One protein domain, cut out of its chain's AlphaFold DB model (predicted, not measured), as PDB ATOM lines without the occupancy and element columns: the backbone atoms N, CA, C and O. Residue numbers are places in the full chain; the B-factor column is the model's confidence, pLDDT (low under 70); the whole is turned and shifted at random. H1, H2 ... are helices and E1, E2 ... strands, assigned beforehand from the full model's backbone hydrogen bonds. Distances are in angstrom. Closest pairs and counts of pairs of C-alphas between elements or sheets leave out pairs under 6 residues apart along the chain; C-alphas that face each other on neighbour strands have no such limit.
ATOM      1  N   VAL A  18     -40.121  26.068   5.203       86.81
ATOM      2  CA  VAL A  18     -41.095  26.608   6.150       86.81
ATOM      3  C   VAL A  18     -40.501  27.808   6.874       86.81
ATOM      4  O   VAL A  18     -39.287  27.891   7.068       86.81
ATOM      5  N   ILE A  19     -41.372  28.724   7.292       87.81
ATOM      6  CA  ILE A  19     -41.030  29.824   8.194       87.81
ATOM      7  C   ILE A  19     -41.648  29.493   9.552       87.81
ATOM      8  O   ILE A  19     -42.843  29.209   9.638       87.81
ATOM      9  N   ARG A  20     -40.849  29.510  10.619       86.56
ATOM     10  CA  ARG A  20     -41.322  29.222  11.978       86.56
ATOM     11  C   ARG A  20     -40.923  30.302  12.958       86.56
ATOM     12  O   ARG A  20     -39.818  30.829  12.900       86.56
ATOM     13  N   LEU A  21     -41.819  30.578  13.901       84.81
ATOM     14  CA  LEU A  21     -41.520  31.438  15.038       84.81
ATOM     15  C   LEU A  21     -40.484  30.755  15.939       84.81
ATOM     16  O   LEU A  21     -40.645  29.594  16.320       84.81
ATOM     17  N   ASN A  22     -39.430  31.480  16.295       82.12
ATOM     18  CA  ASN A  22     -38.389  30.970  17.167       82.12
ATOM     19  C   ASN A  22     -38.816  31.059  18.635       82.12
ATOM     20  O   ASN A  22     -38.797  32.122  19.255       82.12
ATOM     21  N   LEU A  23     -39.153  29.895  19.186       78.44
ATOM     22  CA  LEU A  23     -39.489  29.693  20.592       78.44
ATOM     23  C   LEU A  23     -38.293  29.210  21.424       78.44
ATOM     24  O   LEU A  23     -38.459  28.918  22.599       78.44
ATOM     25  N   GLY A  24     -37.106  29.065  20.838       69.00
ATOM     26  CA  GLY A  24     -35.928  28.519  21.511       69.00
ATOM     27  C   GLY A  24     -35.214  29.532  22.405       69.00
ATOM     28  O   GLY A  24     -34.637  29.177  23.432       69.00
ATOM     29  N   ARG A  25     -35.294  30.821  22.054       71.50
ATOM     30  CA  ARG A  25     -34.628  31.909  22.778       71.50
ATOM     31  C   ARG A  25     -35.600  32.640  23.696       71.50
ATOM     32  O   ARG A  25     -36.652  33.085  23.254       71.50
ATOM     33  N   ASP A  26     -35.225  32.856  24.955       66.06
ATOM     34  CA  ASP A  26     -36.089  33.564  25.919       66.06
ATOM     35  C   ASP A  26     -36.469  34.981  25.461       66.06
ATOM     36  O   ASP A  26     -37.578  35.439  25.715       66.06
ATOM     37  N   GLY A  27     -35.591  35.640  24.698       70.38
ATOM     38  CA  GLY A  27     -35.862  36.939  24.082       70.38
ATOM     39  C   GLY A  27     -36.782  36.908  22.856       70.38
ATOM     40  O   GLY A  27     -37.083  37.973  22.332       70.38
ATOM     41  N   SER A  28     -37.213  35.742  22.368       74.50
ATOM     42  CA  SER A  28     -38.143  35.617  21.232       74.50
ATOM     43  C   SER A  28     -39.374  34.760  21.503       74.50
ATOM     44  O   SER A  28     -40.241  34.654  20.639       74.50
ATOM     45  N   LYS A  29     -39.495  34.193  22.707       79.25
ATOM     46  CA  LYS A  29     -40.680  33.443  23.127       79.25
ATOM     47  C   LYS A  29     -41.886  34.381  23.294       79.25
ATOM     48  O   LYS A  29     -41.730  35.459  23.869       79.25
ATOM     49  N   PRO A  30     -43.090  33.993  22.841       79.50
ATOM     50  CA  PRO A  30     -44.325  34.639  23.254       79.50
ATOM     51  C   PRO A  30     -44.572  34.376  24.743       79.50
ATOM     52  O   PRO A  30     -43.983  33.477  25.352       79.50
ATOM     53  N   ASN A  31     -45.470  35.153  25.339       78.19
ATOM     54  CA  ASN A  31     -45.859  34.942  26.722       78.19
ATOM     55  C   ASN A  31     -46.626  33.614  26.860       78.19
ATOM     56  O   ASN A  31     -47.640  33.419  26.193       78.19
ATOM     57  N   ALA A  32     -46.167  32.718  27.739       72.06
ATOM     58  CA  ALA A  32     -46.746  31.380  27.901       72.06
ATOM     59  C   ALA A  32     -48.180  31.386  28.464       72.06
ATOM     60  O   ALA A  32     -48.968  30.500  28.150       72.06
ATOM     61  N   THR A  33     -48.541  32.387  29.271       73.50
ATOM     62  CA  THR A  33     -49.877  32.491  29.880       73.50
ATOM     63  C   THR A  33     -50.919  32.977  28.874       73.50
ATOM     64  O   THR A  33     -52.082  32.583  28.934       73.50
ATOM     65  N   ARG A  34     -50.517  33.851  27.944       73.62
ATOM     66  CA  ARG A  34     -51.423  34.490  26.973       73.62
ATOM     67  C   ARG A  34     -51.268  33.980  25.538       73.62
ATOM     68  O   ARG A  34     -52.070  34.356  24.692       73.62
ATOM     69  N   ASN A  35     -50.273  33.134  25.266       80.88
ATOM     70  CA  ASN A  35     -49.930  32.618  23.934       80.88
ATOM     71  C   ASN A  35     -49.770  33.718  22.864       80.88
ATOM     72  O   ASN A  35     -50.088  33.505  21.697       80.88
ATOM     73  N   ALA A  36     -49.286  34.899  23.261       83.62
ATOM     74  CA  ALA A  36     -49.127  36.066  22.395       83.62
ATOM     75  C   ALA A  36     -47.897  36.893  22.791       83.62
ATOM     76  O   ALA A  36     -47.426  36.822  23.931       83.62
ATOM     77  N   HIS A  37     -47.385  37.698  21.860       86.81
ATOM     78  CA  HIS A  37     -46.394  38.725  22.176       86.81
ATOM     79  C   HIS A  37     -47.087  39.950  22.772       86.81
ATOM     80  O   HIS A  37     -47.990  40.513  22.157       86.81
ATOM     81  N   LEU A  38     -46.669  40.361  23.968       86.31
ATOM     82  CA  LEU A  38     -47.284  41.474  24.689       86.31
ATOM     83  C   LEU A  38     -46.547  42.765  24.342       86.31
ATOM     84  O   LEU A  38     -45.371  42.888  24.655       86.31
ATOM     85  N   VAL A  39     -47.213  43.725  23.710       87.19
ATOM     86  CA  VAL A  39     -46.654  45.043  23.393       87.19
ATOM     87  C   VAL A  39     -47.109  46.035  24.453       87.19
ATOM     88  O   VAL A  39     -48.289  46.372  24.524       87.19
ATOM     89  N   ALA A  40     -46.175  46.511  25.268       87.94
ATOM     90  CA  ALA A  40     -46.434  47.563  26.240       87.94
ATOM     91  C   ALA A  40     -46.496  48.916  25.521       87.94
ATOM     92  O   ALA A  40     -45.520  49.308  24.882       87.94
ATOM     93  N   VAL A  41     -47.641  49.601  25.577       87.94
ATOM     94  CA  VAL A  41     -47.836  50.814  24.766       87.94
ATOM     95  C   VAL A  41     -47.175  52.049  25.365       87.94
ATOM     96  O   VAL A  41     -46.609  52.840  24.626       87.94
ATOM     97  N   ASP A  42     -47.179  52.208  26.686       86.00
ATOM     98  CA  ASP A  42     -46.589  53.365  27.360       86.00
ATOM     99  C   ASP A  42     -45.439  52.974  28.299       86.00
ATOM    100  O   ASP A  42     -45.268  51.812  28.683       86.00
ATOM    101  N   THR A  43     -44.641  53.970  28.686       84.75
ATOM    102  CA  THR A  43     -43.487  53.785  29.573       84.75
ATOM    103  C   THR A  43     -43.895  53.266  30.958       84.75
ATOM    104  O   THR A  43     -43.133  52.549  31.601       84.75
ATOM    105  N   GLU A  44     -45.093  53.599  31.447       85.88
ATOM    106  CA  GLU A  44     -45.566  53.120  32.752       85.88
ATOM    107  C   GLU A  44     -45.865  51.613  32.722       85.88
ATOM    108  O   GLU A  44     -45.473  50.865  33.622       85.88
ATOM    109  N   THR A  45     -46.513  51.160  31.655       83.69
ATOM    110  CA  THR A  45     -46.832  49.766  31.361       83.69
ATOM    111  C   THR A  45     -45.552  48.984  31.102       83.69
ATOM    112  O   THR A  45     -45.395  47.892  31.644       83.69
ATOM    113  N   GLU A  46     -44.600  49.556  30.357       83.94
ATOM    114  CA  GLU A  46     -43.266  48.976  30.160       83.94
ATOM    115  C   GLU A  46     -42.565  48.741  31.498       83.94
ATOM    116  O   GLU A  46     -42.123  47.625  31.775       83.94
ATOM    117  N   ASN A  47     -42.506  49.758  32.358       83.62
ATOM    118  CA  ASN A  47     -41.865  49.653  33.667       83.62
ATOM    119  C   ASN A  47     -42.573  48.640  34.568       83.62
ATOM    120  O   ASN A  47     -41.917  47.855  35.244       83.62
ATOM    121  N   THR A  48     -43.905  48.606  34.547       81.44
ATOM    122  CA  THR A  48     -44.693  47.683  35.375       81.44
ATOM    123  C   THR A  48     -44.496  46.228  34.941       81.44
ATOM    124  O   THR A  48     -44.316  45.352  35.784       81.44
ATOM    125  N   LEU A  49     -44.483  45.962  33.632       78.31
ATOM    126  CA  LEU A  49     -44.311  44.613  33.090       78.31
ATOM    127  C   LEU A  49     -42.861  44.126  33.184       78.31
ATOM    128  O   LEU A  49     -42.629  42.946  33.429       78.31
ATOM    129  N   THR A  50     -41.881  45.017  33.018       76.62
ATOM    130  CA  THR A  50     -40.455  44.659  33.119       76.62
ATOM    131  C   THR A  50     -39.945  44.590  34.557       76.62
ATOM    132  O   THR A  50     -38.961  43.899  34.810       76.62
ATOM    133  N   ALA A  51     -40.620  45.242  35.513       76.62
ATOM    134  CA  ALA A  51     -40.303  45.131  36.937       76.62
ATOM    135  C   ALA A  51     -40.584  43.732  37.510       76.62
ATOM    136  O   ALA A  51     -40.010  43.363  38.535       76.62
ATOM    137  N   VAL A  52     -41.451  42.944  36.864       72.56
ATOM    138  CA  VAL A  52     -41.763  41.576  37.288       72.56
ATOM    139  C   VAL A  52     -40.841  40.582  36.584       72.56
ATOM    140  O   VAL A  52     -41.004  40.252  35.409       72.56
ATOM    141  N   SER A  53     -39.877  40.053  37.335       64.31
ATOM    142  CA  SER A  53     -39.001  38.977  36.872       64.31
ATOM    143  C   SER A  53     -39.805  37.711  36.550       64.31
ATOM    144  O   SER A  53     -40.501  37.181  37.414       64.31
ATOM    145  N   GLY A  54     -39.669  37.197  35.324       65.31
ATOM    146  CA  GLY A  54     -40.267  35.925  34.887       65.31
ATOM    147  C   GLY A  54     -41.332  36.044  33.794       65.31
ATOM    148  O   GLY A  54     -41.715  35.028  33.216       65.31
ATOM    149  N   ILE A  55     -41.770  37.258  33.453       69.94
ATOM    150  CA  ILE A  55     -42.679  37.472  32.322       69.94
ATOM    151  C   ILE A  55     -41.857  37.549  31.030       69.94
ATOM    152  O   ILE A  55     -41.172  38.534  30.761       69.94
ATOM    153  N   LEU A  56     -41.917  36.493  30.220       73.81
ATOM    154  CA  LEU A  56     -41.300  36.461  28.891       73.81
ATOM    155  C   LEU A  56     -42.269  36.979  27.818       73.81
ATOM    156  O   LEU A  56     -43.488  36.990  28.007       73.81
ATOM    157  N   GLY A  57     -41.721  37.409  26.679       75.31
ATOM    158  CA  GLY A  57     -42.504  37.819  25.509       75.31
ATOM    159  C   GLY A  57     -43.055  39.240  25.544       75.31
ATOM    160  O   GLY A  57     -43.969  39.548  24.779       75.31
ATOM    161  N   ILE A  58     -42.501  40.105  26.399       82.38
ATOM    162  CA  ILE A  58     -42.820  41.536  26.424       82.38
ATOM    163  C   ILE A  58     -41.971  42.274  25.383       82.38
ATOM    164  O   ILE A  58     -40.735  42.228  25.415       82.38
ATOM    165  N   LEU A  59     -42.651  42.966  24.477       83.25
ATOM    166  CA  LEU A  59     -42.134  43.928  23.518       83.25
ATOM    167  C   LEU A  59     -42.345  45.337  24.086       83.25
ATOM    168  O   LEU A  59     -43.453  45.696  24.485       83.25
ATOM    169  N   LYS A  60     -41.278  46.136  24.110       83.19
ATOM    170  CA  LYS A  60     -41.348  47.556  24.466       83.19
ATOM    171  C   LYS A  60     -41.862  48.349  23.267       83.19
ATOM    172  O   LYS A  60     -41.161  48.449  22.260       83.19
ATOM    173  N   GLY A  61     -43.103  48.821  23.351       79.31
ATOM    174  CA  GLY A  61     -43.782  49.541  22.280       79.31
ATOM    175  C   GLY A  61     -43.544  51.048  22.309       79.31
ATOM    176  O   GLY A  61     -43.477  51.648  21.238       79.31
ATOM    177  N   ALA A  62     -43.357  51.653  23.485       81.50
ATOM    178  CA  ALA A  62     -43.039  53.074  23.617       81.50
ATOM    179  C   ALA A  62     -41.581  53.338  23.225       81.50
ATOM    180  O   ALA A  62     -41.300  54.262  22.460       81.50
ATOM    181  N   ASN A  63     -40.667  52.490  23.712       81.38
ATOM    182  CA  ASN A  63     -39.228  52.613  23.488       81.38
ATOM    183  C   ASN A  63     -38.639  51.317  22.906       81.38
ATOM    184  O   ASN A  63     -37.980  50.552  23.618       81.38
ATOM    185  N   PRO A  64     -38.807  51.065  21.593       76.25
ATOM    186  CA  PRO A  64     -38.358  49.819  20.966       76.25
ATOM    187  C   PRO A  64     -36.830  49.641  20.962       76.25
ATOM    188  O   PRO A  64     -36.358  48.532  20.716       76.25
ATOM    189  N   GLY A  65     -36.053  50.699  21.234       69.75
ATOM    190  CA  GLY A  65     -34.587  50.659  21.316       69.75
ATOM    191  C   GLY A  65     -34.023  50.241  22.679       69.75
ATOM    192  O   GLY A  65     -32.866  49.838  22.761       69.75
ATOM    193  N   GLU A  66     -34.814  50.265  23.756       69.31
ATOM    194  CA  GLU A  66     -34.324  50.009  25.123       69.31
ATOM    195  C   GLU A  66     -34.354  48.522  25.526       69.31
ATOM    196  O   GLU A  66     -34.670  48.154  26.665       69.31
ATOM    197  N   GLY A  67     -34.019  47.640  24.586       66.06
ATOM    198  CA  GLY A  67     -34.040  46.194  24.795       66.06
ATOM    199  C   GLY A  67     -35.454  45.610  24.905       66.06
ATOM    200  O   GLY A  67     -36.438  46.202  24.470       66.06
ATOM    201  N   GLY A  68     -35.555  44.401  25.457       70.75
ATOM    202  CA  GLY A  68     -36.801  43.627  25.510       70.75
ATOM    203  C   GLY A  68     -36.860  42.512  24.468       70.75
ATOM    204  O   GLY A  68     -35.888  42.254  23.748       70.75
ATOM    205  N   SER A  69     -38.004  41.833  24.403       80.69
ATOM    206  CA  SER A  69     -38.184  40.704  23.489       80.69
ATOM    207  C   SER A  69     -38.204  41.182  22.031       80.69
ATOM    208  O   SER A  69     -38.340  42.371  21.733       80.69
ATOM    209  N   THR A  70     -38.041  40.258  21.099       85.31
ATOM    210  CA  THR A  70     -38.107  40.488  19.654       85.31
ATOM    211  C   THR A  70     -38.849  39.337  19.017       85.31
ATOM    212  O   THR A  70     -38.628  38.190  19.397       85.31
ATOM    213  N   ILE A  71     -39.664  39.609  18.011       87.19
ATOM    214  CA  ILE A  71     -40.253  38.549  17.205       87.19
ATOM    215  C   ILE A  71     -39.168  38.076  16.241       87.19
ATOM    216  O   ILE A  71     -38.633  38.876  15.479       87.19
ATOM    217  N   ARG A  72     -38.813  36.791  16.313       89.62
ATOM    218  CA  ARG A  72     -37.820  36.157  15.439       89.62
ATOM    219  C   ARG A  72     -38.480  35.005  14.700       89.62
ATOM    220  O   ARG A  72     -38.975  34.080  15.337       89.62
ATOM    221  N   CYS A  73     -38.457  35.051  13.379       88.31
ATOM    222  CA  CYS A  73     -38.908  33.980  12.507       88.31
ATOM    223  C   CYS A  73     -37.703  33.407  11.767       88.31
ATOM    224  O   CYS A  73     -36.949  34.153  11.146       88.31
ATOM    225  N   ASP A  74     -37.536  32.093  11.826       87.62
ATOM    226  CA  ASP A  74     -36.466  31.387  11.136       87.62
ATOM    227  C   ASP A  74     -37.036  30.638   9.935       87.62
ATOM    228  O   ASP A  74     -38.084  29.990  10.023       87.62
ATOM    229  N   GLN A  75     -36.321  30.709   8.818       87.31
ATOM    230  CA  GLN A  75     -36.640  29.979   7.605       87.31
ATOM    231  C   GLN A  75     -35.681  28.808   7.402       87.31
ATOM    232  O   GLN A  75     -34.475  28.906   7.644       87.31
ATOM    233  N   GLY A  76     -36.221  27.693   6.920       85.19
ATOM    234  CA  GLY A  76     -35.424  26.551   6.496       85.19
ATOM    235  C   GLY A  76     -36.252  25.291   6.293       85.19
ATOM    236  O   GLY A  76     -37.474  25.342   6.155       85.19
ATOM    237  N   LEU A  77     -35.571  24.149   6.254       81.62
ATOM    238  CA  LEU A  77     -36.206  22.838   6.155       81.62
ATOM    239  C   LEU A  77     -36.335  22.234   7.548       81.62
ATOM    240  O   LEU A  77     -35.331  21.915   8.182       81.62
ATOM    241  N   ASP A  78     -37.564  22.040   8.016       77.31
ATOM    242  CA  ASP A  78     -37.781  21.337   9.275       77.31
ATOM    243  C   ASP A  78     -37.820  19.824   9.060       77.31
ATOM    244  O   ASP A  78     -38.873  19.221   8.867       77.31
ATOM    245  N   THR A  79     -36.640  19.217   9.036       72.38
ATOM    246  CA  THR A  79     -36.478  17.769   8.950       72.38
ATOM    247  C   THR A  79     -35.253  17.342   9.739       72.38
ATOM    248  O   THR A  79     -34.251  18.053   9.770       72.38
ATOM    249  N   THR A  80     -35.326  16.169  10.360       71.88
ATOM    250  CA  THR A  80     -34.188  15.519  11.024       71.88
ATOM    251  C   THR A  80     -33.387  14.631  10.068       71.88
ATOM    252  O   THR A  80     -32.333  14.121  10.434       71.88
ATOM    253  N   GLU A  81     -33.862  14.441   8.831       68.12
ATOM    254  CA  GLU A  81     -33.214  13.583   7.828       68.12
ATOM    255  C   GLU A  81     -31.981  14.240   7.193       68.12
ATOM    256  O   GLU A  81     -31.096  13.553   6.677       68.12
ATOM    257  N   ILE A  82     -31.915  15.575   7.217       71.50
ATOM    258  CA  ILE A  82     -30.817  16.357   6.648       71.50
ATOM    259  C   ILE A  82     -30.226  17.221   7.763       71.50
ATOM    260  O   ILE A  82     -30.962  18.004   8.359       71.50
ATOM    261  N   PRO A  83     -28.909  17.142   8.026       69.75
ATOM    262  CA  PRO A  83     -28.311  17.907   9.107       69.75
ATOM    263  C   PRO A  83     -28.281  19.414   8.787       69.75
ATOM    264  O   PRO A  83     -28.104  19.793   7.619       69.75
ATOM    265  N   PRO A  84     -28.347  20.285   9.813       69.19
ATOM    266  CA  PRO A  84     -28.355  21.746   9.666       69.19
ATOM    267  C   PRO A  84     -27.047  22.313   9.098       69.19
ATOM    268  O   PRO A  84     -27.008  23.445   8.624       69.19
ATOM    269  N   SER A  85     -25.971  21.520   9.093       69.62
ATOM    270  CA  SER A  85     -24.688  21.871   8.478       69.62
ATOM    271  C   SER A  85     -24.713  21.863   6.949       69.62
ATOM    272  O   SER A  85     -23.810  22.417   6.314       69.62
ATOM    273  N   ARG A  86     -25.727  21.248   6.319       72.81
ATOM    274  CA  ARG A  86     -25.886  21.349   4.867       72.81
ATOM    275  C   ARG A  86     -26.452  22.718   4.524       72.81
ATOM    276  O   ARG A  86     -27.478  23.132   5.050       72.81
ATOM    277  N   ARG A  87     -25.797  23.394   3.583       69.81
ATOM    278  CA  ARG A  87     -26.303  24.655   3.040       69.81
ATOM    279  C   ARG A  87     -27.601  24.402   2.282       69.81
ATOM    280  O   ARG A  87     -27.659  23.488   1.457       69.81
ATOM    281  N   LEU A  88     -28.605  25.227   2.562       75.44
ATOM    282  CA  LEU A  88     -29.822  25.281   1.770       75.44
ATOM    283  C   LEU A  88     -29.490  25.799   0.362       75.44
ATOM    284  O   LEU A  88     -28.604  26.643   0.197       75.44
ATOM    285  N   ASP A  89     -30.164  25.250  -0.647       75.62
ATOM    286  CA  ASP A  89     -30.018  25.698  -2.033       75.62
ATOM    287  C   ASP A  89     -30.491  27.153  -2.161       75.62
ATOM    288  O   ASP A  89     -31.474  27.530  -1.525       75.62
ATOM    289  N   SER A  90     -29.818  27.968  -2.975       73.88
ATOM    290  CA  SER A  90     -30.155  29.388  -3.132       73.88
ATOM    291  C   SER A  90     -31.574  29.600  -3.652       73.88
ATOM    292  O   SER A  90     -32.196  30.593  -3.293       73.88
ATOM    293  N   ASP A  91     -32.098  28.649  -4.430       74.31
ATOM    294  CA  ASP A  91     -33.470  28.686  -4.953       74.31
ATOM    295  C   ASP A  91     -34.530  28.436  -3.859       74.31
ATOM    296  O   ASP A  91     -35.704  28.738  -4.045       74.31
ATOM    297  N   LEU A  92     -34.126  27.857  -2.722       79.38
ATOM    298  CA  LEU A  92     -34.992  27.517  -1.588       79.38
ATOM    299  C   LEU A  92     -34.809  28.468  -0.398       79.38
ATOM    300  O   LEU A  92     -35.521  28.345   0.600       79.38
ATOM    301  N   VAL A  93     -33.842  29.385  -0.463       84.62
ATOM    302  CA  VAL A  93     -33.608  30.386   0.580       84.62
ATOM    303  C   VAL A  93     -34.580  31.538   0.385       84.62
ATOM    304  O   VAL A  93     -34.646  32.142  -0.683       84.62
ATOM    305  N   GLU A  94     -35.300  31.881   1.449       87.31
ATOM    306  CA  GLU A  94     -36.146  33.062   1.424       87.31
ATOM    307  C   GLU A  94     -35.271  34.302   1.591       87.31
ATOM    308  O   GLU A  94     -34.563  34.460   2.588       87.31
ATOM    309  N   THR A  95     -35.292  35.177   0.595       88.31
ATOM    310  CA  THR A  95     -34.499  36.413   0.607       88.31
ATOM    311  C   THR A  95     -35.354  37.637   0.882       88.31
ATOM    312  O   THR A  95     -34.805  38.685   1.207       88.31
ATOM    313  N   GLN A  96     -36.679  37.514   0.785       90.25
ATOM    314  CA  GLN A  96     -37.604  38.630   0.895       90.25
ATOM    315  C   GLN A  96     -38.814  38.255   1.744       90.25
ATOM    316  O   GLN A  96     -39.409  37.187   1.593       90.25
ATOM    317  N   TYR A  97     -39.195  39.173   2.624       92.38
ATOM    318  CA  TYR A  97     -40.309  39.011   3.544       92.38
ATOM    319  C   TYR A  97     -41.267  40.186   3.430       92.38
ATOM    320  O   TYR A  97     -40.852  41.337   3.289       92.38
ATOM    321  N   ILE A  98     -42.551  39.875   3.536       93.12
ATOM    322  CA  ILE A  98     -43.636  40.844   3.619       93.12
ATOM    323  C   ILE A  98     -44.220  40.736   5.021       93.12
ATOM    324  O   ILE A  98     -44.690  39.667   5.408       93.12
ATOM    325  N   VAL A  99     -44.173  41.822   5.786       93.81
ATOM    326  CA  VAL A  99     -44.779  41.897   7.120       93.81
ATOM    327  C   VAL A  99     -45.965  42.843   7.069       93.81
ATOM    328  O   VAL A  99     -45.846  43.948   6.549       93.81
ATOM    329  N   GLU A 100     -47.098  42.416   7.613       94.31
ATOM    330  CA  GLU A 100     -48.358  43.154   7.570       94.31
ATOM    331  C   GLU A 100     -48.903  43.360   8.986       94.31
ATOM    332  O   GLU A 100     -48.915  42.432   9.802       94.31
ATOM    333  N   ILE A 101     -49.347  44.583   9.280       93.75
ATOM    334  CA  ILE A 101     -49.926  44.980  10.573       93.75
ATOM    335  C   ILE A 101     -50.940  46.115  10.383       93.75
ATOM    336  O   ILE A 101     -50.819  46.912   9.456       93.75
ATOM    337  N   ASP A 102     -51.924  46.226  11.277       92.38
ATOM    338  CA  ASP A 102     -52.806  47.400  11.347       92.38
ATOM    339  C   ASP A 102     -52.004  48.662  11.716       92.38
ATOM    340  O   ASP A 102     -51.464  48.784  12.823       92.38
ATOM    341  N   ASN A 103     -51.950  49.615  10.783       90.56
ATOM    342  CA  ASN A 103     -51.172  50.849  10.886       90.56
ATOM    343  C   ASN A 103     -51.618  51.753  12.048       90.56
ATOM    344  O   ASN A 103     -50.839  52.568  12.541       90.56
ATOM    345  N   ARG A 104     -52.871  51.631  12.498       89.69
ATOM    346  CA  ARG A 104     -53.412  52.452  13.593       89.69
ATOM    347  C   ARG A 104     -52.899  51.984  14.946       89.69
ATOM    348  O   ARG A 104     -52.776  52.788  15.868       89.69
ATOM    349  N   LEU A 105     -52.609  50.688  15.072       89.00
ATOM    350  CA  LEU A 105     -52.174  50.078  16.326       89.00
ATOM    351  C   LEU A 105     -50.663  50.210  16.523       89.00
ATOM    352  O   LEU A 105     -50.196  50.461  17.637       89.00
ATOM    353  N   GLY A 106     -49.881  50.099  15.453       88.25
ATOM    354  CA  GLY A 106     -48.437  50.222  15.562       88.25
ATOM    355  C   GLY A 106     -47.689  50.165  14.241       88.25
ATOM    356  O   GLY A 106     -48.257  50.012  13.165       88.25
ATOM    357  N   SER A 107     -46.369  50.282  14.353       91.25
ATOM    358  CA  SER A 107     -45.431  50.197  13.233       91.25
ATOM    359  C   SER A 107     -44.315  49.201  13.530       91.25
ATOM    360  O   SER A 107     -44.002  48.939  14.693       91.25
ATOM    361  N   ILE A 108     -43.711  48.636  12.485       91.19
ATOM    362  CA  ILE A 108     -42.584  47.713  12.638       91.19
ATOM    363  C   ILE A 108     -41.315  48.509  12.977       91.19
ATOM    364  O   ILE A 108     -41.053  49.563  12.397       91.19
ATOM    365  N   ALA A 109     -40.518  48.005  13.914       90.19
ATOM    366  CA  ALA A 109     -39.230  48.572  14.300       90.19
ATOM    367  C   ALA A 109     -38.144  47.491  14.287       90.19
ATOM    368  O   ALA A 109     -38.424  46.307  14.478       90.19
ATOM    369  N   SER A 110     -36.896  47.883  14.052       86.94
ATOM    370  CA  SER A 110     -35.757  46.976  14.134       86.94
ATOM    371  C   SER A 110     -35.473  46.604  15.596       86.94
ATOM    372  O   SER A 110     -35.914  47.299  16.520       86.94
ATOM    373  N   PRO A 111     -34.699  45.537  15.849       80.94
ATOM    374  CA  PRO A 111     -34.195  45.221  17.186       80.94
ATOM    375  C   PRO A 111     -33.369  46.352  17.825       80.94
ATOM    376  O   PRO A 111     -33.280  46.413  19.051       80.94
ATOM    377  N   ASP A 112     -32.822  47.257  17.010       80.12
ATOM    378  CA  ASP A 112     -32.065  48.440  17.444       80.12
ATOM    379  C   ASP A 112     -32.967  49.654  17.737       80.12
ATOM    380  O   ASP A 112     -32.491  50.709  18.151       80.12
ATOM    381  N   GLY A 113     -34.282  49.525  17.521       77.62
ATOM    382  CA  GLY A 113     -35.271  50.580  17.751       77.62
ATOM    383  C   GLY A 113     -35.490  51.532  16.574       77.62
ATOM    384  O   GLY A 113     -36.253  52.488  16.707       77.62
ATOM    385  N   ALA A 114     -34.869  51.287  15.418       85.44
ATOM    386  CA  ALA A 114     -35.104  52.087  14.220       85.44
ATOM    387  C   ALA A 114     -36.449  51.710  13.586       85.44
ATOM    388  O   ALA A 114     -36.714  50.538  13.318       85.44
ATOM    389  N   ARG A 115     -37.305  52.695  13.314       85.62
ATOM    390  CA  ARG A 115     -38.597  52.458  12.654       85.62
ATOM    391  C   ARG A 115     -38.387  51.987  11.220       85.62
ATOM    392  O   ARG A 115     -37.604  52.582  10.484       85.62
ATOM    393  N   ALA A 116     -39.103  50.938  10.832       87.81
ATOM    394  CA  ALA A 116     -39.136  50.479   9.454       87.81
ATOM    395  C   ALA A 116     -39.910  51.477   8.582       87.81
ATOM    396  O   ALA A 116     -40.898  52.072   9.020       87.81
ATOM    397  N   ASN A 117     -39.484  51.625   7.328       87.69
ATOM    398  CA  ASN A 117     -40.218  52.417   6.351       87.69
ATOM    399  C   ASN A 117     -41.402  51.603   5.823       87.69
ATOM    400  O   ASN A 117     -41.227  50.493   5.320       87.69
ATOM    401  N   VAL A 118     -42.603  52.167   5.929       91.25
ATOM    402  CA  VAL A 118     -43.817  51.550   5.385       91.25
ATOM    403  C   VAL A 118     -43.713  51.514   3.863       91.25
ATOM    404  O   VAL A 118     -43.388  52.526   3.245       91.25
ATOM    405  N   SER A 119     -43.977  50.358   3.256       91.06
ATOM    406  CA  SER A 119     -43.936  50.214   1.797       91.06
ATOM    407  C   SER A 119     -45.273  50.581   1.161       91.06
ATOM    408  O   SER A 119     -45.309  51.307   0.170       91.06
ATOM    409  N   PHE A 120     -46.371  50.105   1.743       92.06
ATOM    410  CA  PHE A 120     -47.726  50.375   1.275       92.06
ATOM    411  C   PHE A 120     -48.702  50.365   2.451       92.06
ATOM    412  O   PHE A 120     -48.483  49.650   3.426       92.06
ATOM    413  N   ILE A 121     -49.760  51.166   2.363       91.69
ATOM    414  CA  ILE A 121     -50.895  51.117   3.285       91.69
ATOM    415  C   ILE A 121     -52.134  50.938   2.424       91.69
ATOM    416  O   ILE A 121     -52.366  51.748   1.526       91.69
ATOM    417  N   ASP A 122     -52.891  49.884   2.701       91.06
ATOM    418  CA  ASP A 122     -54.135  49.601   1.993       91.06
ATOM    419  C   ASP A 122     -55.297  50.490   2.476       91.06
ATOM    420  O   ASP A 122     -55.196  51.187   3.494       91.06
ATOM    421  N   ASP A 123     -56.418  50.463   1.758       89.25
ATOM    422  CA  ASP A 123     -57.642  51.188   2.114       89.25
ATOM    423  C   ASP A 123     -58.198  50.787   3.495       89.25
ATOM    424  O   ASP A 123     -58.641  51.652   4.256       89.25
ATOM    425  N   ASP A 124     -58.027  49.524   3.881       88.31
ATOM    426  CA  ASP A 124     -58.366  48.976   5.200       88.31
ATOM    427  C   ASP A 124     -57.344  49.308   6.314       88.31
ATOM    428  O   ASP A 124     -57.417  48.769   7.421       88.31
ATOM    429  N   GLN A 125     -56.395  50.221   6.066       89.75
ATOM    430  CA  GLN A 125     -55.352  50.647   7.020       89.75
ATOM    431  C   GLN A 125     -54.374  49.539   7.446       89.75
ATOM    432  O   GLN A 125     -53.702  49.651   8.476       89.75
ATOM    433  N   ILE A 126     -54.232  48.493   6.636       92.75
ATOM    434  CA  ILE A 126     -53.181  47.487   6.809       92.75
ATOM    435  C   ILE A 126     -51.902  48.019   6.159       92.75
ATOM    436  O   ILE A 126     -51.868  48.289   4.960       92.75
ATOM    437  N   ALA A 127     -50.852  48.192   6.959       93.31
ATOM    438  CA  ALA A 127     -49.527  48.562   6.483       93.31
ATOM    439  C   ALA A 127     -48.716  47.312   6.132       93.31
ATOM    440  O   ALA A 127     -48.541  46.424   6.969       93.31
ATOM    441  N   SER A 128     -48.162  47.294   4.924       93.69
ATOM    442  CA  SER A 128     -47.238  46.273   4.434       93.69
ATOM    443  C   SER A 128     -45.806  46.815   4.418       93.69
ATOM    444  O   SER A 128     -45.536  47.927   3.950       93.69
ATOM    445  N   TYR A 129     -44.876  45.998   4.900       93.44
ATOM    446  CA  TYR A 129     -43.446  46.278   4.963       93.44
ATOM    447  C   TYR A 129     -42.698  45.210   4.177       93.44
ATOM    448  O   TYR A 129     -42.856  44.018   4.448       93.44
ATOM    449  N   TYR A 130     -41.877  45.633   3.220       92.56
ATOM    450  CA  TYR A 130     -41.012  44.742   2.459       92.56
ATOM    451  C   TYR A 130     -39.596  44.788   3.017       92.56
ATOM    452  O   TYR A 130     -38.972  45.846   3.049       92.56
ATOM    453  N   PHE A 131     -39.089  43.630   3.428       91.56
ATOM    454  CA  PHE A 131     -37.717  43.476   3.892       91.56
ATOM    455  C   PHE A 131     -36.965  42.535   2.968       91.56
ATOM    456  O   PHE A 131     -37.455  41.446   2.662       91.56
ATOM    457  N   SER A 132     -35.764  42.928   2.553       90.31
ATOM    458  CA  SER A 132     -34.911  42.097   1.708       90.31
ATOM    459  C   SER A 132     -33.555  41.845   2.355       90.31
ATOM    460  O   SER A 132     -32.926  42.728   2.943       90.31
ATOM    461  N   LEU A 133     -33.067  40.618   2.191       85.62
ATOM    462  CA  LEU A 133     -31.710  40.234   2.538       85.62
ATOM    463  C   LEU A 133     -30.728  41.080   1.714       85.62
ATOM    464  O   LEU A 133     -30.791  41.105   0.487       85.62
ATOM    465  N   GLY A 134     -29.819  41.772   2.400       80.12
ATOM    466  CA  GLY A 134     -28.766  42.591   1.789       80.12
ATOM    467  C   GLY A 134     -29.026  44.100   1.806       80.12
ATOM    468  O   GLY A 134     -28.061  44.856   1.882       80.12
ATOM    469  N   THR A 135     -30.285  44.548   1.805       81.56
ATOM    470  CA  THR A 135     -30.645  45.964   2.021       81.56
ATOM    471  C   THR A 135     -31.014  46.231   3.473       81.56
ATOM    472  O   THR A 135     -30.542  47.200   4.062       81.56
ATOM    473  N   ASP A 136     -31.790  45.330   4.077       83.75
ATOM    474  CA  ASP A 136     -32.405  45.524   5.389       83.75
ATOM    475  C   ASP A 136     -31.743  44.632   6.440       83.75
ATOM    476  O   ASP A 136     -32.397  43.838   7.116       83.75
ATOM    477  N   ALA A 137     -30.420  44.753   6.583       77.56
ATOM    478  CA  ALA A 137     -29.620  43.904   7.475       77.56
ATOM    479  C   ALA A 137     -30.041  43.978   8.959       77.56
ATOM    480  O   ALA A 137     -29.739  43.067   9.723       77.56
ATOM    481  N   GLY A 138     -30.751  45.037   9.364       79.44
ATOM    482  CA  GLY A 138     -31.342  45.153  10.702       79.44
ATOM    483  C   GLY A 138     -32.603  44.303  10.915       79.44
ATOM    484  O   GLY A 138     -33.021  44.128  12.055       79.44
ATOM    485  N   PHE A 139     -33.204  43.777   9.845       84.81
ATOM    486  CA  PHE A 139     -34.433  42.979   9.883       84.81
ATOM    487  C   PHE A 139     -34.214  41.559   9.374       84.81
ATOM    488  O   PHE A 139     -34.696  40.609   9.985       84.81
ATOM    489  N   VAL A 140     -33.485  41.403   8.266       87.75
ATOM    490  CA  VAL A 140     -33.247  40.107   7.624       87.75
ATOM    491  C   VAL A 140     -31.759  39.801   7.626       87.75
ATOM    492  O   VAL A 140     -30.951  40.535   7.055       87.75
ATOM    493  N   THR A 141     -31.396  38.677   8.234       85.69
ATOM    494  CA  THR A 141     -30.010  38.200   8.296       85.69
ATOM    495  C   THR A 141     -29.922  36.743   7.861       85.69
ATOM    496  O   THR A 141     -30.891  35.992   7.937       85.69
ATOM    497  N   SER A 142     -28.767  36.319   7.353       82.06
ATOM    498  CA  SER A 142     -28.546  34.906   7.037       82.06
ATOM    499  C   SER A 142     -28.261  34.119   8.312       82.06
ATOM    500  O   SER A 142     -27.411  34.512   9.112       82.06
ATOM    501  N   ASN A 143     -28.925  32.977   8.477       78.12
ATOM    502  CA  ASN A 143     -28.646  32.070   9.575       78.12
ATOM    503  C   ASN A 143     -27.392  31.247   9.257       78.12
ATOM    504  O   ASN A 143     -27.443  30.271   8.511       78.12
ATOM    505  N   THR A 144     -26.247  31.638   9.813       72.75
ATOM    506  CA  THR A 144     -24.997  30.872   9.677       72.75
ATOM    507  C   THR A 144     -24.819  29.833  10.781       72.75
ATOM    508  O   THR A 144     -23.769  29.189  10.843       72.75
ATOM    509  N   ASN A 145     -25.797  29.679  11.683       67.38
ATOM    510  CA  ASN A 145     -25.697  28.725  12.773       67.38
ATOM    511  C   ASN A 145     -25.860  27.302  12.216       67.38
ATOM    512  O   ASN A 145     -26.967  26.841  11.952       67.38
ATOM    513  N   ALA A 146     -24.733  26.613  12.048       63.56
ATOM    514  CA  ALA A 146     -24.662  25.203  11.674       63.56
ATOM    515  C   ALA A 146     -24.553  24.277  12.900       63.56
ATOM    516  O   ALA A 146     -24.292  23.083  12.740       63.56
ATOM    517  N   ALA A 147     -24.688  24.818  14.119       61.47
ATOM    518  CA  ALA A 147     -24.587  24.032  15.334       61.47
ATOM    519  C   ALA A 147     -25.755  23.044  15.422       61.47
ATOM    520  O   ALA A 147     -26.930  23.405  15.307       61.47
ATOM    521  N   SER A 148     -25.381  21.791  15.639       60.47
ATOM    522  CA  SER A 148     -26.247  20.669  15.964       60.47
ATOM    523  C   SER A 148     -25.777  20.147  17.318       60.47
ATOM    524  O   SER A 148     -24.584  19.885  17.502       60.47
ATOM    525  N   THR A 149     -26.695  20.037  18.279       58.09
ATOM    526  CA  THR A 149     -26.410  19.332  19.529       58.09
ATOM    527  C   THR A 149     -26.799  17.874  19.336       58.09
ATOM    528  O   THR A 149     -27.954  17.550  19.062       58.09
ATOM    529  N   LEU A 150     -25.821  16.982  19.480       55.09
ATOM    530  CA  LEU A 150     -26.052  15.542  19.458       55.09
ATOM    531  C   LEU A 150     -26.321  15.067  20.887       55.09
ATOM    532  O   LEU A 150     -25.417  15.078  21.723       55.09
ATOM    533  N   VAL A 151     -27.536  14.598  21.167       56.34
ATOM    534  CA  VAL A 151     -27.855  13.887  22.414       56.34
ATOM    535  C   VAL A 151     -28.028  12.410  22.074       56.34
ATOM    536  O   VAL A 151     -28.878  12.044  21.270       56.34
ATOM    537  N   ASN A 152     -27.192  11.542  22.655       57.22
ATOM    538  CA  ASN A 152     -27.207  10.089  22.411       57.22
ATOM    539  C   ASN A 152     -27.136   9.688  20.920       57.22
ATOM    540  O   ASN A 152     -27.767   8.720  20.501       57.22
ATOM    541  N   GLY A 153     -26.379  10.434  20.108       54.84
ATOM    542  CA  GLY A 153     -26.217  10.151  18.674       54.84
ATOM    543  C   GLY A 153     -27.419  10.533  17.802       54.84
ATOM    544  O   GLY A 153     -27.392  10.266  16.604       54.84
ATOM    545  N   VAL A 154     -28.442  11.172  18.380       56.03
ATOM    546  CA  VAL A 154     -29.572  11.763  17.659       56.03
ATOM    547  C   VAL A 154     -29.358  13.272  17.588       56.03
ATOM    548  O   VAL A 154     -29.172  13.932  18.617       56.03
ATOM    549  N   ASP A 155     -29.369  13.817  16.373       57.41
ATOM    550  CA  ASP A 155     -29.358  15.262  16.157       57.41
ATOM    551  C   ASP A 155     -30.656  15.852  16.704       57.41
ATOM    552  O   ASP A 155     -31.743  15.590  16.191       57.41
ATOM    553  N   THR A 156     -30.536  16.586  17.809       55.31
ATOM    554  CA  THR A 156     -31.669  17.236  18.477       55.31
ATOM    555  C   THR A 156     -31.778  18.713  18.091       55.31
ATOM    556  O   THR A 156     -32.624  19.424  18.629       55.31
ATOM    557  N   GLY A 157     -30.949  19.177  17.146       59.31
ATOM    558  CA  GLY A 157     -30.842  20.582  16.778       59.31
ATOM    559  C   GLY A 157     -30.176  21.431  17.864       59.31
ATOM    560  O   GLY A 157     -29.587  20.934  18.822       59.31
ATOM    561  N   ASP A 158     -30.230  22.747  17.691       65.44
ATOM    562  CA  ASP A 158     -29.878  23.717  18.730       65.44
ATOM    563  C   ASP A 158     -31.189  24.143  19.399       65.44
ATOM    564  O   ASP A 158     -32.114  24.562  18.703       65.44
ATOM    565  N   SER A 159     -31.291  24.047  20.731       64.94
ATOM    566  CA  SER A 159     -32.508  24.432  21.462       64.94
ATOM    567  C   SER A 159     -32.863  25.910  21.297       64.94
ATOM    568  O   SER A 159     -33.952  26.319  21.686       64.94
ATOM    569  N   THR A 160     -31.946  26.721  20.763       71.06
ATOM    570  CA  THR A 160     -32.148  28.146  20.498       71.06
ATOM    571  C   THR A 160     -32.689  28.448  19.096       71.06
ATOM    572  O   THR A 160     -32.989  29.605  18.800       71.06
ATOM    573  N   GLU A 161     -32.852  27.436  18.241       77.88
ATOM    574  CA  GLU A 161     -33.202  27.576  16.825       77.88
ATOM    575  C   GLU A 161     -34.511  26.844  16.502       77.88
ATOM    576  O   GLU A 161     -34.767  25.750  17.000       77.88
ATOM    577  N   ALA A 162     -35.361  27.443  15.662       78.88
ATOM    578  CA  ALA A 162     -36.702  26.906  15.391       78.88
ATOM    579  C   ALA A 162     -36.729  25.765  14.356       78.88
ATOM    580  O   ALA A 162     -37.744  25.079  14.212       78.88
ATOM    581  N   ILE A 163     -35.643  25.621  13.590       81.12
ATOM    582  CA  ILE A 163     -35.529  24.727  12.436       81.12
ATOM    583  C   ILE A 163     -34.470  23.657  12.720       81.12
ATOM    584  O   ILE A 163     -33.309  23.987  13.002       81.12
ATOM    585  N   ALA A 164     -34.877  22.387  12.618       74.69
ATOM    586  CA  ALA A 164     -34.012  21.233  12.875       74.69
ATOM    587  C   ALA A 164     -33.042  20.911  11.722       74.69
ATOM    588  O   ALA A 164     -31.934  20.442  11.974       74.69
ATOM    589  N   GLY A 165     -33.431  21.180  10.472       76.25
ATOM    590  CA  GLY A 165     -32.620  20.895   9.286       76.25
ATOM    591  C   GLY A 165     -31.873  22.119   8.739       76.25
ATOM    592  O   GLY A 165     -31.606  23.072   9.477       76.25
ATOM    593  N   PRO A 166     -31.508  22.118   7.439       80.12
ATOM    594  CA  PRO A 166     -30.838  23.236   6.774       80.12
ATOM    595  C   PRO A 166     -31.539  24.575   6.995       80.12
ATOM    596  O   PRO A 166     -32.729  24.726   6.701       80.12
ATOM    597  N   ARG A 167     -30.775  25.557   7.474       84.12
ATOM    598  CA  ARG A 167     -31.265  26.898   7.811       84.12
ATOM    599  C   ARG A 167     -30.971  27.880   6.679       84.12
ATOM    600  O   ARG A 167     -29.954  27.760   5.994       84.12
ATOM    601  N   GLY A 168     -31.879  28.827   6.473       85.25
ATOM    602  CA  GLY A 168     -31.762  29.883   5.474       85.25
ATOM    603  C   GLY A 168     -31.595  31.246   6.132       85.25
ATOM    604  O   GLY A 168     -30.505  31.581   6.596       85.25
ATOM    605  N   THR A 169     -32.651  32.052   6.160       88.81
ATOM    606  CA  THR A 169     -32.623  33.408   6.731       88.81
ATOM    607  C   THR A 169     -33.411  33.523   8.034       88.81
ATOM    608  O   THR A 169     -34.237  32.677   8.377       88.81
ATOM    609  N   ILE A 170     -33.107  34.579   8.780       89.06
ATOM    610  CA  ILE A 170     -33.762  34.995  10.013       89.06
ATOM    611  C   ILE A 170     -34.411  36.342   9.729       89.06
ATOM    612  O   ILE A 170     -33.721  37.281   9.330       89.06
ATOM    613  N   LEU A 171     -35.711  36.439   9.979       90.38
ATOM    614  CA  LEU A 171     -36.433  37.700  10.060       90.38
ATOM    615  C   LEU A 171     -36.619  38.050  11.536       90.38
ATOM    616  O   LEU A 171     -37.220  37.282  12.285       90.38
ATOM    617  N   GLN A 172     -36.139  39.213  11.960       90.38
ATOM    618  CA  GLN A 172     -36.292  39.692  13.326       90.38
ATOM    619  C   GLN A 172     -36.806  41.126  13.343       90.38
ATOM    620  O   GLN A 172     -36.289  41.997  12.652       90.38
ATOM    621  N   PHE A 173     -37.820  41.382  14.164       90.31
ATOM    622  CA  PHE A 173     -38.385  42.715  14.317       90.31
ATOM    623  C   PHE A 173     -39.023  42.914  15.694       90.31
ATOM    624  O   PHE A 173     -39.233  41.982  16.478       90.31
ATOM    625  N   ARG A 174     -39.320  44.172  15.995       90.44
ATOM    626  CA  ARG A 174     -40.116  44.635  17.129       90.44
ATOM    627  C   ARG A 174     -41.319  45.419  16.624       90.44
ATOM    628  O   ARG A 174     -41.425  45.746  15.442       90.44
ATOM    629  N   LEU A 175     -42.219  45.717  17.549       89.88
ATOM    630  CA  LEU A 175     -43.407  46.515  17.299       89.88
ATOM    631  C   LEU A 175     -43.327  47.777  18.136       89.88
ATOM    632  O   LEU A 175     -43.139  47.702  19.345       89.88
ATOM    633  N   GLN A 176     -43.477  48.916  17.476       89.81
ATOM    634  CA  GLN A 176     -43.639  50.207  18.117       89.81
ATOM    635  C   GLN A 176     -45.126  50.549  18.176       89.81
ATOM    636  O   GLN A 176     -45.812  50.485  17.151       89.81
ATOM    637  N   SER A 177     -45.618  50.926  19.355       89.88
ATOM    638  CA  SER A 177     -47.005  51.344  19.545       89.88
ATOM    639  C   SER A 177     -47.283  52.687  18.869       89.88
ATOM    640  O   SER A 177     -46.409  53.548  18.732       89.88
ATOM    641  N   SER A 178     -48.527  52.869  18.429       89.25
ATOM    642  CA  SER A 178     -49.007  54.166  17.959       89.25
ATOM    643  C   SER A 178     -49.120  55.171  19.110       89.25
ATOM    644  O   SER A 178     -49.513  54.826  20.225       89.25
ATOM    645  N   ILE A 179     -48.854  56.448  18.823       85.31
ATOM    646  CA  ILE A 179     -48.982  57.553  19.791       85.31
ATOM    647  C   ILE A 179     -50.419  57.653  20.329       85.31
ATOM    648  O   ILE A 179     -50.624  58.028  21.486       85.31
ATOM    649  N   GLU A 180     -51.417  57.286  19.524       84.25
ATOM    650  CA  GLU A 180     -52.824  57.299  19.936       84.25
ATOM    651  C   GLU A 180     -53.115  56.289  21.051       84.25
ATOM    652  O   GLU A 180     -53.865  56.610  21.975       84.25
ATOM    653  N   LEU A 181     -52.479  55.110  21.010       84.19
ATOM    654  CA  LEU A 181     -52.577  54.109  22.078       84.19
ATOM    655  C   LEU A 181     -51.852  54.571  23.347       84.19
ATOM    656  O   LEU A 181     -52.296  54.284  24.458       84.19
ATOM    657  N   ASN A 182     -50.765  55.327  23.191       81.88
ATOM    658  CA  ASN A 182     -49.972  55.816  24.320       81.88
ATOM    659  C   ASN A 182     -50.722  56.919  25.078       81.88
ATOM    660  O   ASN A 182     -50.710  56.968  26.304       81.88
ATOM    661  N   THR A 183     -51.401  57.804  24.345       82.62
ATOM    662  CA  THR A 183     -52.017  59.015  24.907       82.62
ATOM    663  C   THR A 183     -53.489  58.847  25.267       82.62
ATOM    664  O   THR A 183     -53.962  59.520  26.180       82.62
ATOM    665  N   THR A 184     -54.219  57.950  24.597       83.88
ATOM    666  CA  THR A 184     -55.672  57.812  24.769       83.88
ATOM    667  C   THR A 184     -56.087  56.369  25.031       83.88
ATOM    668  O   THR A 184     -55.429  55.427  24.597       83.88
ATOM    669  N   ASP A 185     -57.213  56.201  25.721       84.31
ATOM    670  CA  ASP A 185     -57.838  54.891  25.948       84.31
ATOM    671  C   ASP A 185     -58.940  54.579  24.930       84.31
ATOM    672  O   ASP A 185     -59.495  53.487  24.909       84.31
ATOM    673  N   TYR A 186     -59.250  55.532  24.052       85.56
ATOM    674  CA  TYR A 186     -60.404  55.476  23.162       85.56
ATOM    675  C   TYR A 186     -60.413  54.237  22.257       85.56
ATOM    676  O   TYR A 186     -61.457  53.610  22.075       85.56
ATOM    677  N   LEU A 187     -59.258  53.860  21.699       83.06
ATOM    678  CA  LEU A 187     -59.144  52.656  20.871       83.06
ATOM    679  C   LEU A 187     -59.304  51.376  21.700       83.06
ATOM    680  O   LEU A 187     -59.922  50.425  21.225       83.06
ATOM    681  N   PHE A 188     -58.820  51.368  22.943       85.94
ATOM    682  CA  PHE A 188     -59.000  50.241  23.854       85.94
ATOM    683  C   PHE A 188     -60.460  50.069  24.274       85.94
ATOM    684  O   PHE A 188     -60.948  48.947  24.309       85.94
ATOM    685  N   ASP A 189     -61.176  51.164  24.524       86.00
ATOM    686  CA  ASP A 189     -62.589  51.111  24.912       86.00
ATOM    687  C   ASP A 189     -63.500  50.706  23.741       86.00
ATOM    688  O   ASP A 189     -64.578  50.149  23.947       86.00
ATOM    689  N   LYS A 190     -63.080  50.983  22.499       85.06
ATOM    690  CA  LYS A 190     -63.850  50.653  21.291       85.06
ATOM    691  C   LYS A 190     -63.580  49.266  20.724       85.06
ATOM    692  O   LYS A 190     -64.514  48.622  20.257       85.06
ATOM    693  N   LEU A 191     -62.312  48.868  20.667       83.62
ATOM    694  CA  LEU A 191     -61.857  47.665  19.960       83.62
ATOM    695  C   LEU A 191     -61.276  46.615  20.906       83.62
ATOM    696  O   LEU A 191     -61.125  45.457  20.522       83.62
ATOM    697  N   GLY A 192     -60.902  47.032  22.112       84.81
ATOM    698  CA  GLY A 192     -60.227  46.199  23.084       84.81
ATOM    699  C   GLY A 192     -61.153  45.635  24.152       84.81
ATOM    700  O   GLY A 192     -62.379  45.730  24.106       84.81
ATOM    701  N   SER A 193     -60.518  45.031  25.145       85.69
ATOM    702  CA  SER A 193     -61.158  44.601  26.379       85.69
ATOM    703  C   SER A 193     -60.283  44.970  27.571       85.69
ATOM    704  O   SER A 193     -59.151  45.434  27.421       85.69
ATOM    705  N   THR A 194     -60.824  44.800  28.771       84.38
ATOM    706  CA  THR A 194     -60.092  45.034  30.016       84.38
ATOM    707  C   THR A 194     -59.825  43.702  30.688       84.38
ATOM    708  O   THR A 194     -60.738  42.925  30.957       84.38
ATOM    709  N   ASP A 195     -58.557  43.450  30.964       76.38
ATOM    710  CA  ASP A 195     -58.088  42.318  31.726       76.38
ATOM    711  C   ASP A 195     -57.975  42.709  33.200       76.38
ATOM    712  O   ASP A 195     -57.036  43.393  33.617       76.38
ATOM    713  N   ALA A 196     -58.967  42.293  33.980       64.88
ATOM    714  CA  ALA A 196     -58.954  42.415  35.435       64.88
ATOM    715  C   ALA A 196     -58.268  41.217  36.116       64.88
ATOM    716  O   ALA A 196     -58.194  41.170  37.347       64.88
ATOM    717  N   THR A 197     -57.804  40.216  35.353       56.44
ATOM    718  CA  THR A 197     -57.109  39.069  35.940       56.44
ATOM    719  C   THR A 197     -55.668  39.463  36.255       56.44
ATOM    720  O   THR A 197     -54.881  39.790  35.371       56.44
ATOM    721  N   ASN A 198     -55.323  39.429  37.546       63.97
ATOM    722  CA  ASN A 198     -53.999  39.720  38.117       63.97
ATOM    723  C   ASN A 198     -52.904  38.710  37.692       63.97
ATOM    724  O   ASN A 198     -51.930  38.507  38.415       63.97
ATOM    725  N   ASP A 199     -53.069  38.044  36.551       64.00
ATOM    726  CA  ASP A 199     -52.249  36.917  36.105       64.00
ATOM    727  C   ASP A 199     -50.862  37.355  35.620       64.00
ATOM    728  O   ASP A 199     -49.927  36.558  35.617       64.00
ATOM    729  N   LEU A 200     -50.724  38.615  35.188       69.00
ATOM    730  CA  LEU A 200     -49.455  39.180  34.721       69.00
ATOM    731  C   LEU A 200     -48.756  39.971  35.826       69.00
ATOM    732  O   LEU A 200     -47.589  39.731  36.114       69.00
ATOM    733  N   VAL A 201     -49.468  40.896  36.468       70.25
ATOM    734  CA  VAL A 201     -48.946  41.698  37.578       70.25
ATOM    735  C   VAL A 201     -50.031  41.802  38.638       70.25
ATOM    736  O   VAL A 201     -51.170  42.157  38.336       70.25
ATOM    737  N   ALA A 202     -49.680  41.487  39.885       70.62
ATOM    738  CA  ALA A 202     -50.622  41.542  40.992       70.62
ATOM    739  C   ALA A 202     -51.202  42.957  41.157       70.62
ATOM    740  O   ALA A 202     -50.474  43.951  41.111       70.62
ATOM    741  N   SER A 203     -52.516  43.035  41.374       71.25
ATOM    742  CA  SER A 203     -53.253  44.276  41.641       71.25
ATOM    743  C   SER A 203     -53.148  45.336  40.538       71.25
ATOM    744  O   SER A 203     -53.273  46.524  40.827       71.25
ATOM    745  N   THR A 204     -52.926  44.923  39.286       78.62
ATOM    746  CA  THR A 204     -52.862  45.832  38.136       78.62
ATOM    747  C   THR A 204     -53.836  45.389  37.052       78.62
ATOM    748  O   THR A 204     -53.781  44.255  36.585       78.62
ATOM    749  N   THR A 205     -54.697  46.310  36.628       83.25
ATOM    750  CA  THR A 205     -55.659  46.087  35.546       83.25
ATOM    751  C   THR A 205     -55.087  46.609  34.237       83.25
ATOM    752  O   THR A 205     -54.626  47.752  34.165       83.25
ATOM    753  N   PHE A 206     -55.166  45.811  33.175       85.75
ATOM    754  CA  PHE A 206     -54.676  46.212  31.857       85.75
ATOM    755  C   PHE A 206     -55.808  46.257  30.838       85.75
ATOM    756  O   PHE A 206     -56.582  45.315  30.721       85.75
ATOM    757  N   LYS A 207     -55.870  47.313  30.036       88.94
ATOM    758  CA  LYS A 207     -56.629  47.312  28.786       88.94
ATOM    759  C   LYS A 207     -55.788  46.679  27.691       88.94
ATOM    760  O   LYS A 207     -54.577  46.894  27.643       88.94
ATOM    761  N   TYR A 208     -56.411  45.901  26.815       89.94
ATOM    762  CA  TYR A 208     -55.697  45.241  25.734       89.94
ATOM    763  C   TYR A 208     -56.472  45.196  24.420       89.94
ATOM    764  O   TYR A 208     -57.700  45.172  24.408       89.94
ATOM    765  N   ILE A 209     -55.730  45.165  23.313       90.38
ATOM    766  CA  ILE A 209     -56.235  44.919  21.959       90.38
ATOM    767  C   ILE A 209     -55.451  43.740  21.390       90.38
ATOM    768  O   ILE A 209     -54.218  43.774  21.353       90.38
ATOM    769  N   ASP A 210     -56.170  42.716  20.941       90.50
ATOM    770  CA  ASP A 210     -55.594  41.565  20.254       90.50
ATOM    771  C   ASP A 210     -55.578  41.804  18.746       90.50
ATOM    772  O   ASP A 210     -56.573  42.219  18.154       90.50
ATOM    773  N   THR A 211     -54.440  41.531  18.118       91.25
ATOM    774  CA  THR A 211     -54.273  41.602  16.669       91.25
ATOM    775  C   THR A 211     -53.272  40.553  16.189       91.25
ATOM    776  O   THR A 211     -52.623  39.863  16.979       91.25
ATOM    777  N   LEU A 212     -53.163  40.409  14.875       92.56
ATOM    778  CA  LEU A 212     -52.243  39.488  14.231       92.56
ATOM    779  C   LEU A 212     -51.239  40.286  13.408       92.56
ATOM    780  O   LEU A 212     -51.611  41.194  12.667       92.56
ATOM    781  N   VAL A 213     -49.969  39.913  13.518       93.19
ATOM    782  CA  VAL A 213     -48.936  40.328  12.571       93.19
ATOM    783  C   VAL A 213     -48.707  39.176  11.617       93.19
ATOM    784  O   VAL A 213     -48.345  38.078  12.041       93.19
ATOM    785  N   ARG A 214     -48.925  39.420  10.330       94.56
ATOM    786  CA  ARG A 214     -48.737  38.405   9.297       94.56
ATOM    787  C   ARG A 214     -47.363  38.560   8.674       94.56
ATOM    788  O   ARG A 214     -46.988  39.644   8.244       94.56
ATOM    789  N   VAL A 215     -46.623  37.461   8.608       93.12
ATOM    790  CA  VAL A 215     -45.340  37.361   7.913       93.12
ATOM    791  C   VAL A 215     -45.521  36.436   6.720       93.12
ATOM    792  O   VAL A 215     -45.933  35.290   6.887       93.12
ATOM    793  N   SER A 216     -45.193  36.913   5.525       92.75
ATOM    794  CA  SER A 216     -45.236  36.128   4.291       92.75
ATOM    795  C   SER A 216     -43.861  36.088   3.627       92.75
ATOM    796  O   SER A 216     -43.213  37.123   3.483       92.75
ATOM    797  N   GLY A 217     -43.420  34.905   3.201       89.50
ATOM    798  CA  GLY A 217     -42.234  34.752   2.354       89.50
ATOM    799  C   GLY A 217     -42.560  35.070   0.894       89.50
ATOM    800  O   GLY A 217     -43.546  34.554   0.364       89.50
ATOM    801  N   ALA A 218     -41.764  35.917   0.237       85.69
ATOM    802  CA  ALA A 218     -42.028  36.320  -1.146       85.69
ATOM    803  C   ALA A 218     -41.711  35.207  -2.162       85.69
ATOM    804  O   ALA A 218     -42.393  35.088  -3.178       85.69
ATOM    805  N   THR A 219     -40.707  34.375  -1.879       81.56
ATOM    806  CA  THR A 219     -40.266  33.281  -2.760       81.56
ATOM    807  C   THR A 219     -41.077  32.014  -2.514       81.56
ATOM    808  O   THR A 219     -41.485  31.326  -3.447       81.56
ATOM    809  N   THR A 220     -41.323  31.697  -1.243       80.19
ATOM    810  CA  THR A 220     -41.988  30.454  -0.824       80.19
ATOM    811  C   THR A 220     -43.509  30.575  -0.747       80.19
ATOM    812  O   THR A 220     -44.206  29.561  -0.774       80.19
ATOM    813  N   GLY A 221     -44.045  31.794  -0.620       82.62
ATOM    814  CA  GLY A 221     -45.474  32.044  -0.409       82.62
ATOM    815  C   GLY A 221     -46.003  31.565   0.949       82.62
ATOM    816  O   GLY A 221     -47.210  31.636   1.190       82.62
ATOM    817  N   PHE A 222     -45.130  31.068   1.834       87.19
ATOM    818  CA  PHE A 222     -45.508  30.605   3.164       87.19
ATOM    819  C   PHE A 222     -45.960  31.788   4.018       87.19
ATOM    820  O   PHE A 222     -45.307  32.831   4.020       87.19
ATOM    821  N   LYS A 223     -47.059  31.614   4.758       90.50
ATOM    822  CA  LYS A 223     -47.631  32.643   5.631       90.50
ATOM    823  C   LYS A 223     -47.640  32.168   7.074       90.50
ATOM    824  O   LYS A 223     -48.051  31.043   7.356       90.50
ATOM    825  N   LEU A 224     -47.210  33.042   7.972       91.12
ATOM    826  CA  LEU A 224     -47.194  32.837   9.409       91.12
ATOM    827  C   LEU A 224     -47.947  33.986  10.078       91.12
ATOM    828  O   LEU A 224     -47.550  35.142   9.951       91.12
ATOM    829  N   ASP A 225     -49.005  33.653  10.810       92.75
ATOM    830  CA  ASP A 225     -49.758  34.616  11.609       92.75
ATOM    831  C   ASP A 225     -49.251  34.581  13.052       92.75
ATOM    832  O   ASP A 225     -49.242  33.535  13.704       92.75
ATOM    833  N   ILE A 226     -48.800  35.733  13.542       90.88
ATOM    834  CA  ILE A 226     -48.186  35.887  14.857       90.88
ATOM    835  C   ILE A 226     -49.156  36.666  15.748       90.88
ATOM    836  O   ILE A 226     -49.452  37.826  15.447       90.88
ATOM    837  N   PRO A 227     -49.655  36.070  16.845       91.94
ATOM    838  CA  PRO A 227     -50.550  36.756  17.761       91.94
ATOM    839  C   PRO A 227     -49.807  37.813  18.577       91.94
ATOM    840  O   PRO A 227     -48.782  37.546  19.215       91.94
ATOM    841  N   VAL A 228     -50.361  39.022  18.574       90.94
ATOM    842  CA  VAL A 228     -49.825  40.189  19.267       90.94
ATOM    843  C   VAL A 228     -50.929  40.841  20.082       90.94
ATOM    844  O   VAL A 228     -52.045  41.031  19.608       90.94
ATOM    845  N   ARG A 229     -50.596  41.229  21.308       90.44
ATOM    846  CA  ARG A 229     -51.501  41.921  22.217       90.44
ATOM    847  C   ARG A 229     -50.908  43.260  22.621       90.44
ATOM    848  O   ARG A 229     -49.918  43.290  23.345       90.44
ATOM    849  N   PHE A 230     -51.523  44.357  22.200       89.75
ATOM    850  CA  PHE A 230     -51.195  45.686  22.715       89.75
ATOM    851  C   PHE A 230     -51.817  45.846  24.094       89.75
ATOM    852  O   PHE A 230     -52.997  45.552  24.254       89.75
ATOM    853  N   MET A 231     -51.041  46.284  25.080       88.69
ATOM    854  CA  MET A 231     -51.465  46.402  26.472       88.69
ATOM    855  C   MET A 231     -51.162  47.784  27.022       88.69
ATOM    856  O   MET A 231     -50.061  48.305  26.833       88.69
ATOM    857  N   LYS A 232     -52.122  48.319  27.772       88.75
ATOM    858  CA  LYS A 232     -52.011  49.567  28.512       88.75
ATOM    859  C   LYS A 232     -52.458  49.368  29.947       88.75
ATOM    860  O   LYS A 232     -53.513  48.785  30.193       88.75
ATOM    861  N   LYS A 233     -51.669  49.845  30.900       86.25
ATOM    862  CA  LYS A 233     -52.058  49.868  32.304       86.25
ATOM    863  C   LYS A 233     -53.189  50.876  32.506       86.25
ATOM    864  O   LYS A 233     -53.109  52.014  32.058       86.25
ATOM    865  N   THR A 234     -54.224  50.445  33.212       79.88
ATOM    866  CA  THR A 234     -55.289  51.328  33.694       79.88
ATOM    867  C   THR A 234     -54.944  51.710  35.126       79.88
ATOM    868  O   THR A 234     -54.600  50.827  35.916       79.88
ATOM    869  N   SER A 235     -54.969  53.007  35.437       61.06
ATOM    870  CA  SER A 235     -54.768  53.513  36.801       61.06
ATOM    871  C   SER A 235     -55.863  53.052  37.756       61.06
ATOM    872  O   SER A 235     -57.032  52.962  37.316       61.06
TER     873      SER A 235
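Overview. This is residues 18 to 235 of the 235 residues of an uncharacterized protein of Dehalococcoidia bacterium (UniProt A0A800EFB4). Two twisted sheets stand partly face to face as an uneven sandwich, the long hairpin E11 and E12 running the length of the larger wall and E9 with E4 running along the smaller one. Three short helices gather near one end, with H1 and H3 on opposite faces of the larger sheet, while long loops, residues 77 to 95 and 143 to 166, lie toward the other end. The 218 printed residues hold, in order, E1 E2 H1 E3 E4 E5 E6 E7 E8 E9 H2 H3 E10 E11 E12; both sheets are branched, the larger mixed and the smaller antiparallel. The class is mostly strand, with 96 residues in named elements, under half; the whole is compact, radius of gyration of the C-alphas 18.0 A, spanning 54 by 43 by 25 A.

Arrangement. E1, residues 18 to 21, is antiparallel to E4, residues 71 to 76, with N 18 and O 76 at 2.9 A. On the other side of E4 is antiparallel E9, residues 167 to 177, with N 73 and O 171 at 2.8 A. On the other side of E9 are E6, residues 106 to 109, with N 107 and O 176 at 2.9 A, and E8, residues 140 to 142, in a hairpin with E9, with N 141 and O 170 at 2.9 A. In the strongly twisted larger sheet, E2, residues 37 to 40, has parallel E3, residues 58 to 60, on one side, with N 59 and O 38 at 2.7 A, and parallel E12, residues 223 to 234, on the other, with N 39 and O 229 at 2.8 A. E2, H1 (residues 43 to 50) and E3 form a strand-helix-strand unit, two parallel neighbours with a helix between, its crossover right-handed. E10 (residues 193 to 195), E11 (residues 205 to 217) and E12 form a meander, each strand the antiparallel neighbour of the one before; N 195 and O 206 are 2.7 A apart, N 209 and O 230 2.9 A. E5, residues 96 to 102, is antiparallel to E11, with N 98 and O 216 at 2.8 A, and to E7, residues 126 to 132, with N 97 and O 131 at 2.9 A. Between the sheets, the closest C-alphas of E3 and E9 are those of Leu 59 and Arg 174, 6.7 A. H1 has a height over the larger sheet of 5.5 A and H3, residues 186 to 191, 8.2 A; H2, residues 179 to 183, only grazes it. In H1, H2 and H3 every O i to N i+4 pair is within hydrogen-bond range.

Along the chain. E1 begins at C-alpha 18, (-41.095, 26.608, 6.150). E9 is 31.4 A long, E11 37.6 A and E12 34.6 A, ending at C-alpha 234, (-55.289, 51.328, 33.694).

Size, cuts and confidence. The C-alphas farthest apart, those of Gly 153 and Tyr 186, are 56.9 A apart. The printed part has no cut; the links E1 to E2, E4 to E5, E6 to E7 and E8 to E9 are long. Mean pLDDT of the printed part is 81.1, with 34 residues under 70, among them 145 to 159 and 196 to 200.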